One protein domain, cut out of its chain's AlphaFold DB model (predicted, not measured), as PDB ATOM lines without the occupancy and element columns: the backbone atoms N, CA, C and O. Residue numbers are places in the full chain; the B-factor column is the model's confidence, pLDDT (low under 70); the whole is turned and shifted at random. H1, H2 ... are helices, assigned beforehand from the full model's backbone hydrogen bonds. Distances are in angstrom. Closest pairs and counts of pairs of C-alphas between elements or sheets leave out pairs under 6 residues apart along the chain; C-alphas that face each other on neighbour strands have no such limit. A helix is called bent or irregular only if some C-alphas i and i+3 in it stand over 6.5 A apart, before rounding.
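AT A GLANCE: This is residues 282 to 359 of the 470 residues of the protein "DUF4116 domain-containing protein" of Candidatus Sulfurimonas baltica (UniProt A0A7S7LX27). The chain is wound in stacked turns that make a short solenoid: H1, H3, H5 and H7 lie side by side in one row, pointing the same way, and the shorter H2, H4 and H6 lie side by side in a second row over it, crossing it steeply. The chain zigzags from one row to the other through tight links, and H1 and H7 make the two ends of the stack. The printed part has 78 residues with seven named helices, H1 to H7 in chain order, and no named strand; the class is all helix. The outline is a rod spanning 40 by 19 by 16 A, yet the whole is compact, with a radius of gyration of the C-alphas of 12.3 A.

IN THESE COORDINATES: H1 is residues 282 to 290, 12.7 A long, with C-alpha 282 at (123.630, 142.693, 128.469). H2 is residues 292 to 297 and is only just irregular: C-alphas 293 and 296 are 6.51 A apart. H3 is residues 303 to 312, 14.4 A long, with C-alpha 303 at (130.074, 136.660, 136.420). H4 is residues 314 to 319, and H5 is residues 325 to 334, 14.7 A long. H6 is residues 336 to 341. H7, the longest helix, is residues 347 to 358, 16.5 A long, and ends with C-alpha 358 at (147.517, 113.984, 144.172).

HOW THE PARTS SIT: H1 and H2 touch only at the corner, and only just, with 3 pairs of C-alphas within 8 A; the closest are Leu 288 and Leu 294, 6.2 A. H1 touches H3 the same way at a shallow tilt of 3 degrees, closest at the C-alphas of Leu 285 and Ala 305, 5.5 A. H3 touches H5 the same way at 4 degrees, a shallow tilt, with the C-alphas of Ile 307 and Val 327 closest at 5.7 A. H7 touches H5 with residues 349 to 353 alone; the closest C-alphas, Phe 329 and Val 349, are 5.8 A apart. H4 touches H2, with the C-alphas of Arg 296 and Tyr 319 closest at 5.2 A, and H6, with those of Glu 318 and Tyr 341 closest at 5.2 A. H4 and H5 touch at a steep tilt of 48 degrees, opposite ways, closest at the C-alphas of Ala 314 and Ala 331, 4.6 A. H6 and H7 form a helical hairpin, closest at the C-alphas of Ser 336 and Val 353, 5.5 A. Among the pairs that are apart are H1 and H5, and H3 and H7. In H1, H3, H5 and H7 every O i to N i+4 pair is within hydrogen-bond range; in H2, H4 and H6 0 of 2 are, while 2 of 3, 3 of 3 and 3 of 3 O i to N i+3 pairs are.

THE WHOLE: The two C-alphas farthest apart, Thr 283 and Ser 359, are 41.3 A from each other. The printed part has no cut, and no link is long. The mean pLDDT of the printed part is 92.1; residues 356 to 359 are under 70.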
ATOM      1  N   GLU A 282     124.235 143.269 129.673       98.38
ATOM      2  CA  GLU A 282     123.630 142.693 128.469       98.38
ATOM      3  C   GLU A 282     124.543 142.857 127.246       98.38
ATOM      4  O   GLU A 282     124.709 141.911 126.475       98.38
ATOM      5  N   THR A 283     125.196 144.014 127.115       98.50
ATOM      6  CA  THR A 283     126.204 144.283 126.078       98.50
ATOM      7  C   THR A 283     127.367 143.291 126.151       98.50
ATOM      8  O   THR A 283     127.715 142.687 125.132       98.50
ATOM      9  N   GLN A 284     127.913 143.037 127.346       98.62
ATOM     10  CA  GLN A 284     128.972 142.039 127.546       98.62
ATOM     11  C   GLN A 284     128.520 140.641 127.104       98.62
ATOM     12  O   GLN A 284     129.220 139.962 126.352       98.62
ATOM     13  N   LEU A 285     127.325 140.215 127.528       98.62
ATOM     14  CA  LEU A 285     126.800 138.886 127.206       98.62
ATOM     15  C   LEU A 285     126.558 138.701 125.706       98.62
ATOM     16  O   LEU A 285     126.826 137.622 125.181       98.62
ATOM     17  N   ILE A 286     126.050 139.719 125.003       98.44
ATOM     18  CA  ILE A 286     125.839 139.639 123.550       98.44
ATOM     19  C   ILE A 286     127.180 139.546 122.818       98.44
ATOM     20  O   ILE A 286     127.310 138.694 121.938       98.44
ATOM     21  N   ALA A 287     128.170 140.364 123.192       98.56
ATOM     22  CA  ALA A 287     129.492 140.324 122.567       98.56
ATOM     23  C   ALA A 287     130.147 138.945 122.734       98.56
ATOM     24  O   ALA A 287     130.581 138.333 121.759       98.56
ATOM     25  N   LEU A 288     130.144 138.410 123.958       98.44
ATOM     26  CA  LEU A 288     130.802 137.140 124.271       98.44
ATOM     27  C   LEU A 288     130.068 135.918 123.724       98.44
ATOM     28  O   LEU A 288     130.707 134.913 123.434       98.44
ATOM     29  N   LYS A 289     128.745 135.985 123.533       97.81
ATOM     30  CA  LYS A 289     128.009 134.933 122.811       97.81
ATOM     31  C   LYS A 289     128.425 134.839 121.344       97.81
ATOM     32  O   LYS A 289     128.369 133.748 120.786       97.81
ATOM     33  N   GLN A 290     128.811 135.958 120.726       97.56
ATOM     34  CA  GLN A 290     129.321 135.969 119.354       97.56
ATOM     35  C   GLN A 290     130.793 135.556 119.301       97.56
ATOM     36  O   GLN A 290     131.168 134.731 118.471       97.56
ATOM     37  N   ASN A 291     131.623 136.108 120.189       98.06
ATOM     38  CA  ASN A 291     133.039 135.781 120.272       98.06
ATOM     39  C   ASN A 291     133.549 135.832 121.730       98.06
ATOM     40  O   ASN A 291     133.856 136.914 122.239       98.06
ATOM     41  N   PRO A 292     133.701 134.671 122.393       98.12
ATOM     42  CA  PRO A 292     134.201 134.586 123.766       98.12
ATOM     43  C   PRO A 292     135.617 135.148 123.971       98.12
ATOM     44  O   PRO A 292     135.954 135.562 125.079       98.12
ATOM     45  N   GLU A 293     136.445 135.219 122.921       98.31
ATOM     46  CA  GLU A 293     137.807 135.771 123.003       98.31
ATOM     47  C   GLU A 293     137.827 137.277 123.302       98.31
ATOM     48  O   GLU A 293     138.863 137.797 123.725       98.31
ATOM     49  N   LEU A 294     136.696 137.972 123.121       98.44
ATOM     50  CA  LEU A 294     136.547 139.403 123.398       98.44
ATOM     51  C   LEU A 294     136.588 139.747 124.891       98.44
ATOM     52  O   LEU A 294     136.707 140.921 125.234       98.44
ATOM     53  N   ILE A 295     136.554 138.748 125.783       98.19
ATOM     54  CA  ILE A 295     136.692 138.944 127.235       98.19
ATOM     55  C   ILE A 295     137.957 139.739 127.588       98.19
ATOM     56  O   ILE A 295     137.936 140.533 128.521       98.19
ATOM     57  N   ARG A 296     139.018 139.615 126.774       97.62
ATOM     58  CA  ARG A 296     140.283 140.355 126.914       97.62
ATOM     59  C   ARG A 296     140.146 141.879 126.842       97.62
ATOM     60  O   ARG A 296     141.063 142.583 127.247       97.62
ATOM     61  N   TYR A 297     139.039 142.379 126.293       97.62
ATOM     62  CA  TYR A 297     138.757 143.807 126.157       97.62
ATOM     63  C   TYR A 297     137.796 144.328 127.236       97.62
ATOM     64  O   TYR A 297     137.564 145.532 127.322       97.62
ATOM     65  N   ILE A 298     137.241 143.450 128.079       97.25
ATOM     66  CA  ILE A 298     136.283 143.817 129.125       97.25
ATOM     67  C   ILE A 298     137.032 143.920 130.454       97.25
ATOM     68  O   ILE A 298     137.377 142.909 131.055       97.25
ATOM     69  N   LYS A 299     137.249 145.148 130.941       95.00
ATOM     70  CA  LYS A 299     137.975 145.399 132.205       95.00
ATOM     71  C   LYS A 299     137.281 144.783 133.424       95.00
ATOM     72  O   LYS A 299     137.936 144.258 134.312       95.00
ATOM     73  N   THR A 300     135.952 144.872 133.480       95.31
ATOM     74  CA  THR A 300     135.141 144.404 134.615       95.31
ATOM     75  C   THR A 300     134.010 143.495 134.123       95.31
ATOM     76  O   THR A 300     132.872 143.959 133.974       95.31
ATOM     77  N   PRO A 301     134.313 142.227 133.791       97.12
ATOM     78  CA  PRO A 301     133.317 141.306 133.264       97.12
ATOM     79  C   PRO A 301     132.360 140.817 134.359       97.12
ATOM     80  O   PRO A 301     132.794 140.394 135.431       97.12
ATOM     81  N   ASP A 302     131.057 140.834 134.075       97.50
ATOM     82  CA  ASP A 302     130.029 140.211 134.920       97.50
ATOM     83  C   ASP A 302     130.288 138.703 135.065       97.50
ATOM     84  O   ASP A 302     130.828 138.070 134.153       97.50
ATOM     85  N   ILE A 303     129.873 138.096 136.177       97.50
ATOM     86  CA  ILE A 303     130.074 136.660 136.420       97.50
ATOM     87  C   ILE A 303     129.541 135.789 135.270       97.50
ATOM     88  O   ILE A 303     130.198 134.836 134.854       97.50
ATOM     89  N   GLU A 304     128.393 136.134 134.674       98.31
ATOM     90  CA  GLU A 304     127.856 135.381 133.535       98.31
ATOM     91  C   GLU A 304     128.740 135.523 132.287       98.31
ATOM     92  O   GLU A 304     128.931 134.554 131.549       98.31
ATOM     93  N   ALA A 305     129.323 136.704 132.070       98.12
ATOM     94  CA  ALA A 305     130.281 136.962 130.997       98.12
ATOM     95  C   ALA A 305     131.571 136.148 131.197       98.12
ATOM     96  O   ALA A 305     132.040 135.486 130.266       98.12
ATOM     97  N   GLN A 306     132.093 136.108 132.425       98.38
ATOM     98  CA  GLN A 306     133.241 135.277 132.789       98.38
ATOM     99  C   GLN A 306     132.968 133.781 132.536       98.38
ATOM    100  O   GLN A 306     133.793 133.087 131.936       98.38
ATOM    101  N   ILE A 307     131.789 133.283 132.934       98.31
ATOM    102  CA  ILE A 307     131.379 131.886 132.718       98.31
ATOM    103  C   ILE A 307     131.303 131.554 131.222       98.31
ATOM    104  O   ILE A 307     131.768 130.484 130.827       98.31
ATOM    105  N   ILE A 308     130.733 132.435 130.387       98.12
ATOM    106  CA  ILE A 308     130.664 132.227 128.927       98.12
ATOM    107  C   ILE A 308     132.070 132.047 128.345       98.12
ATOM    108  O   ILE A 308     132.300 131.095 127.598       98.12
ATOM    109  N   ALA A 309     133.007 132.921 128.721       98.00
ATOM    110  CA  ALA A 309     134.387 132.858 128.252       98.00
ATOM    111  C   ALA A 309     135.067 131.539 128.656       98.00
ATOM    112  O   ALA A 309     135.516 130.770 127.803       98.00
ATOM    113  N   VAL A 310     135.076 131.225 129.953       97.88
ATOM    114  CA  VAL A 310     135.802 130.060 130.486       97.88
ATOM    115  C   VAL A 310     135.176 128.730 130.049       97.88
ATOM    116  O   VAL A 310     135.907 127.769 129.818       97.88
ATOM    117  N   LYS A 311     133.850 128.658 129.852       97.25
ATOM    118  CA  LYS A 311     133.200 127.457 129.291       97.25
ATOM    119  C   LYS A 311     133.543 127.215 127.824       97.25
ATOM    120  O   LYS A 311     133.531 126.064 127.398       97.25
ATOM    121  N   HIS A 312     133.807 128.268 127.051       97.00
ATOM    122  CA  HIS A 312     134.254 128.119 125.670       97.00
ATOM    123  C   HIS A 312     135.711 127.650 125.604       97.00
ATOM    124  O   HIS A 312     136.029 126.702 124.889       97.00
ATOM    125  N   ARG A 313     136.591 128.305 126.372       97.12
ATOM    126  CA  ARG A 313     138.007 127.947 126.487       97.12
ATOM    127  C   ARG A 313     138.495 128.284 127.889       97.12
ATOM    128  O   ARG A 313     138.656 129.455 128.217       97.12
ATOM    129  N   ALA A 314     138.815 127.263 128.684       96.62
ATOM    130  CA  ALA A 314     139.217 127.443 130.081       96.62
ATOM    131  C   ALA A 314     140.407 128.408 130.246       96.62
ATOM    132  O   ALA A 314     140.430 129.208 131.178       96.62
ATOM    133  N   GLY A 315     141.348 128.406 129.292       97.00
ATOM    134  CA  GLY A 315     142.501 129.315 129.275       97.00
ATOM    135  C   GLY A 315     142.162 130.808 129.166       97.00
ATOM    136  O   GLY A 315     143.018 131.632 129.457       97.00
ATOM    137  N   LEU A 316     140.927 131.180 128.809       98.06
ATOM    138  CA  LEU A 316     140.486 132.580 128.824       98.06
ATOM    139  C   LEU A 316     140.440 133.195 130.226       98.06
ATOM    140  O   LEU A 316     140.390 134.417 130.336       98.06
ATOM    141  N   ILE A 317     140.516 132.375 131.283       97.62
ATOM    142  CA  ILE A 317     140.646 132.857 132.661       97.62
ATOM    143  C   ILE A 317     141.878 133.752 132.867       97.62
ATOM    144  O   ILE A 317     141.841 134.623 133.724       97.62
ATOM    145  N   GLU A 318     142.930 133.593 132.052       97.06
ATOM    146  CA  GLU A 318     144.132 134.443 132.083       97.06
ATOM    147  C   GLU A 318     143.826 135.929 131.829       97.06
ATOM    148  O   GLU A 318     144.556 136.799 132.294       97.06
ATOM    149  N   TYR A 319     142.735 136.234 131.122       96.94
ATOM    150  CA  TYR A 319     142.325 137.606 130.822       96.94
ATOM    151  C   TYR A 319     141.338 138.191 131.840       96.94
ATOM    152  O   TYR A 319     140.855 139.305 131.647       96.94
ATOM    153  N   ILE A 320     141.006 137.451 132.900       96.56
ATOM    154  CA  ILE A 320     140.075 137.889 133.939       96.56
ATOM    155  C   ILE A 320     140.902 138.237 135.178       96.56
ATOM    156  O   ILE A 320     141.456 137.350 135.816       96.56
ATOM    157  N   GLU A 321     140.986 139.523 135.528       92.81
ATOM    158  CA  GLU A 321     141.835 139.996 136.638       92.81
ATOM    159  C   GLU A 321     141.400 139.419 137.997       92.81
ATOM    160  O   GLU A 321     142.232 139.033 138.814       92.81
ATOM    161  N   ASN A 322     140.087 139.316 138.224       91.69
ATOM    162  CA  ASN A 322     139.503 138.828 139.474       91.69
ATOM    163  C   ASN A 322     138.360 137.839 139.186       91.69
ATOM    164  O   ASN A 322     137.194 138.218 139.294       91.69
ATOM    165  N   PRO A 323     138.665 136.594 138.775       96.44
ATOM    166  CA  PRO A 323     137.638 135.631 138.409       96.44
ATOM    167  C   PRO A 323     136.848 135.181 139.638       96.44
ATOM    168  O   PRO A 323     137.432 134.833 140.669       96.44
ATOM    169  N   ASP A 324     135.524 135.127 139.514       97.44
ATOM    170  CA  ASP A 324     134.640 134.623 140.565       97.44
ATOM    171  C   ASP A 324     134.971 133.166 140.928       97.44
ATOM    172  O   ASP A 324     135.374 132.369 140.079       97.44
ATOM    173  N   LYS A 325     134.749 132.774 142.190       96.62
ATOM    174  CA  LYS A 325     135.045 131.415 142.696       96.62
ATOM    175  C   LYS A 325     134.496 130.305 141.788       96.62
ATOM    176  O   LYS A 325     135.185 129.321 141.523       96.62
ATOM    177  N   GLU A 326     133.267 130.458 141.293       97.19
ATOM    178  CA  GLU A 326     132.656 129.497 140.364       97.19
ATOM    179  C   GLU A 326     133.426 129.409 139.036       97.19
ATOM    180  O   GLU A 326     133.700 128.314 138.547       97.19
ATOM    181  N   VAL A 327     133.834 130.549 138.480       97.88
ATOM    182  CA  VAL A 327     134.607 130.644 137.232       97.88
ATOM    183  C   VAL A 327     135.965 129.967 137.391       97.88
ATOM    184  O   VAL A 327     136.382 129.196 136.523       97.88
ATOM    185  N   GLN A 328     136.621 130.184 138.532       97.88
ATOM    186  CA  GLN A 328     137.873 129.516 138.873       97.88
ATOM    187  C   GLN A 328     137.712 127.989 138.889       97.88
ATOM    188  O   GLN A 328     138.517 127.291 138.274       97.88
ATOM    189  N   PHE A 329     136.656 127.462 139.523       96.56
ATOM    190  CA  PHE A 329     136.368 126.023 139.515       96.56
ATOM    191  C   PHE A 329     136.166 125.463 138.111       96.56
ATOM    192  O   PHE A 329     136.685 124.386 137.814       96.56
ATOM    193  N   ILE A 330     135.416 126.166 137.254       96.31
ATOM    194  CA  ILE A 330     135.186 125.729 135.871       96.31
ATOM    195  C   ILE A 330     136.526 125.602 135.142       96.31
ATOM    196  O   ILE A 330     136.777 124.567 134.527       96.31
ATOM    197  N   ALA A 331     137.402 126.606 135.262       96.31
ATOM    198  CA  ALA A 331     138.699 126.592 134.595       96.31
ATOM    199  C   ALA A 331     139.590 125.441 135.082       96.31
ATOM    200  O   ALA A 331     140.080 124.651 134.275       96.31
ATOM    201  N   VAL A 332     139.771 125.307 136.401       93.75
ATOM    202  CA  VAL A 332     140.708 124.315 136.953       93.75
ATOM    203  C   VAL A 332     140.203 122.877 136.859       93.75
ATOM    204  O   VAL A 332     141.001 121.943 136.898       93.75
ATOM    205  N   LYS A 333     138.885 122.678 136.735       91.75
ATOM    206  CA  LYS A 333     138.300 121.356 136.487       91.75
ATOM    207  C   LYS A 333     138.692 120.826 135.107       91.75
ATOM    208  O   LYS A 333     138.941 119.625 134.984       91.75
ATOM    209  N   GLU A 334     138.739 121.708 134.111       91.94
ATOM    210  CA  GLU A 334     139.175 121.380 132.752       91.94
ATOM    211  C   GLU A 334     140.699 121.199 132.699       91.94
ATOM    212  O   GLU A 334     141.191 120.165 132.247       91.94
ATOM    213  N   ASP A 335     141.451 122.162 133.243       87.50
ATOM    214  CA  ASP A 335     142.907 122.091 133.364       87.50
ATOM    215  C   ASP A 335     143.394 122.705 134.685       87.50
ATOM    216  O   ASP A 335     143.484 123.923 134.853       87.50
ATOM    217  N   SER A 336     143.796 121.833 135.615       85.31
ATOM    218  CA  SER A 336     144.379 122.208 136.909       85.31
ATOM    219  C   SER A 336     145.578 123.156 136.803       85.31
ATOM    220  O   SER A 336     145.836 123.919 137.732       85.31
ATOM    221  N   GLY A 337     146.319 123.120 135.688       82.44
ATOM    222  CA  GLY A 337     147.477 123.975 135.447       82.44
ATOM    223  C   GLY A 337     147.121 125.450 135.264       82.44
ATOM    224  O   GLY A 337     147.990 126.304 135.442       82.44
ATOM    225  N   LEU A 338     145.856 125.769 134.973       90.88
ATOM    226  CA  LEU A 338     145.380 127.144 134.805       90.88
ATOM    227  C   LEU A 338     145.336 127.938 136.110       90.88
ATOM    228  O   LEU A 338     145.309 129.165 136.064       90.88
ATOM    229  N   ILE A 339     145.422 127.269 137.267       89.81
ATOM    230  CA  ILE A 339     145.490 127.938 138.574       89.81
ATOM    231  C   ILE A 339     146.634 128.961 138.655       89.81
ATOM    232  O   ILE A 339     146.520 129.950 139.368       89.81
ATOM    233  N   LYS A 340     147.714 128.764 137.882       87.75
ATOM    234  CA  LYS A 340     148.866 129.680 137.825       87.75
ATOM    235  C   LYS A 340     148.540 131.058 137.234       87.75
ATOM    236  O   LYS A 340     149.311 131.987 137.443       87.75
ATOM    237  N   TYR A 341     147.447 131.172 136.477       89.69
ATOM    238  CA  TYR A 341     146.983 132.429 135.884       89.69
ATOM    239  C   TYR A 341     145.976 133.165 136.776       89.69
ATOM    240  O   TYR A 341     145.597 134.288 136.467       89.69
ATOM    241  N   ILE A 342     145.552 132.557 137.887       91.94
ATOM    242  CA  ILE A 342     144.640 133.174 138.848       91.94
ATOM    243  C   ILE A 342     145.495 133.850 139.921       91.94
ATOM    244  O   ILE A 342     146.155 133.165 140.701       91.94
ATOM    245  N   SER A 343     145.495 135.184 139.984       88.25
ATOM    246  CA  SER A 343     146.349 135.925 140.930       88.25
ATOM    247  C   SER A 343     146.010 135.653 142.399       88.25
ATOM    248  O   SER A 343     146.906 135.652 143.242       88.25
ATOM    249  N   ASN A 344     144.737 135.396 142.710       87.25
ATOM    250  CA  ASN A 344     144.274 135.066 144.057       87.25
ATOM    251  C   ASN A 344     143.237 133.924 144.020       87.25
ATOM    252  O   ASN A 344     142.031 134.185 144.048       87.25
ATOM    253  N   PRO A 345     143.678 132.658 143.890       89.00
ATOM    254  CA  PRO A 345     142.762 131.537 143.766       89.00
ATOM    255  C   PRO A 345     142.065 131.255 145.099       89.00
ATOM    256  O   PRO A 345     142.712 131.227 146.147       89.00
ATOM    257  N   ASP A 346     140.759 131.004 145.058       93.19
ATOM    258  CA  ASP A 346     139.946 130.675 146.228       93.19
ATOM    259  C   ASP A 346     140.463 129.405 146.927       93.19
ATOM    260  O   ASP A 346     140.931 128.461 146.284       93.19
ATOM    261  N   ALA A 347     140.382 129.358 148.258       85.94
ATOM    262  CA  ALA A 347     140.944 128.260 149.045       85.94
ATOM    263  C   ALA A 347     140.339 126.889 148.685       85.94
ATOM    264  O   ALA A 347     141.051 125.880 148.662       85.94
ATOM    265  N   GLU A 348     139.042 126.829 148.363       88.19
ATOM    266  CA  GLU A 348     138.409 125.576 147.944       88.19
ATOM    267  C   GLU A 348     138.819 125.182 146.518       88.19
ATOM    268  O   GLU A 348     138.981 123.992 146.230       88.19
ATOM    269  N   VAL A 349     139.057 126.165 145.643       89.88
ATOM    270  CA  VAL A 349     139.597 125.946 144.293       89.88
ATOM    271  C   VAL A 349     141.003 125.354 144.393       89.88
ATOM    272  O   VAL A 349     141.260 124.304 143.797       89.88
ATOM    273  N   GLN A 350     141.879 125.945 145.213       83.56
ATOM    274  CA  GLN A 350     143.227 125.421 145.481       83.56
ATOM    275  C   GLN A 350     143.183 123.971 145.983       83.56
ATOM    276  O   GLN A 350     143.918 123.106 145.496       83.56
ATOM    277  N   LEU A 351     142.280 123.677 146.923       80.94
ATOM    278  CA  LEU A 351     142.104 122.332 147.462       80.94
ATOM    279  C   LEU A 351     141.613 121.334 146.399       80.94
ATOM    280  O   LEU A 351     142.048 120.179 146.389       80.94
ATOM    281  N   SER A 352     140.719 121.755 145.499       83.56
ATOM    282  CA  SER A 352     140.208 120.901 144.418       83.56
ATOM    283  C   SER A 352     141.291 120.526 143.406       83.56
ATOM    284  O   SER A 352     141.421 119.348 143.057       83.56
ATOM    285  N   VAL A 353     142.135 121.490 143.027       80.75
ATOM    286  CA  VAL A 353     143.306 121.262 142.172       80.75
ATOM    287  C   VAL A 353     144.264 120.280 142.830       80.75
ATOM    288  O   VAL A 353     144.719 119.326 142.195       80.75
ATOM    289  N   PHE A 354     144.510 120.448 144.129       72.00
ATOM    290  CA  PHE A 354     145.372 119.543 144.875       72.00
ATOM    291  C   PHE A 354     144.857 118.098 144.863       72.00
ATOM    292  O   PHE A 354     145.622 117.182 144.556       72.00
ATOM    293  N   LYS A 355     143.557 117.878 145.110       70.19
ATOM    294  CA  LYS A 355     142.943 116.538 145.031       70.19
ATOM    295  C   LYS A 355     143.143 115.899 143.650       70.19
ATOM    296  O   LYS A 355     143.455 114.711 143.566       70.19
ATOM    297  N   GLN A 356     143.024 116.681 142.575       68.19
ATOM    298  CA  GLN A 356     143.225 116.195 141.208       68.19
ATOM    299  C   GLN A 356     144.691 115.825 140.926       68.19
ATOM    300  O   GLN A 356     144.942 114.769 140.345       68.19
ATOM    301  N   ILE A 357     145.658 116.636 141.364       61.47
ATOM    302  CA  ILE A 357     147.096 116.369 141.176       61.47
ATOM    303  C   ILE A 357     147.548 115.166 142.014       61.47
ATOM    304  O   ILE A 357     148.238 114.286 141.500       61.47
ATOM    305  N   TYR A 358     147.126 115.080 143.280       58.66
ATOM    306  CA  TYR A 358     147.517 113.984 144.172       58.66
ATOM    307  C   TYR A 358     146.948 112.642 143.724       58.66
ATOM    308  O   TYR A 358     147.637 111.626 143.764       58.66
ATOM    309  N   SER A 359     145.718 112.640 143.196       54.25
ATOM    310  CA  SER A 359     145.147 111.441 142.572       54.25
ATOM    311  C   SER A 359     145.983 110.913 141.394       54.25
ATOM    312  O   SER A 359     145.810 109.762 140.992       54.25
TER     313      SER A 359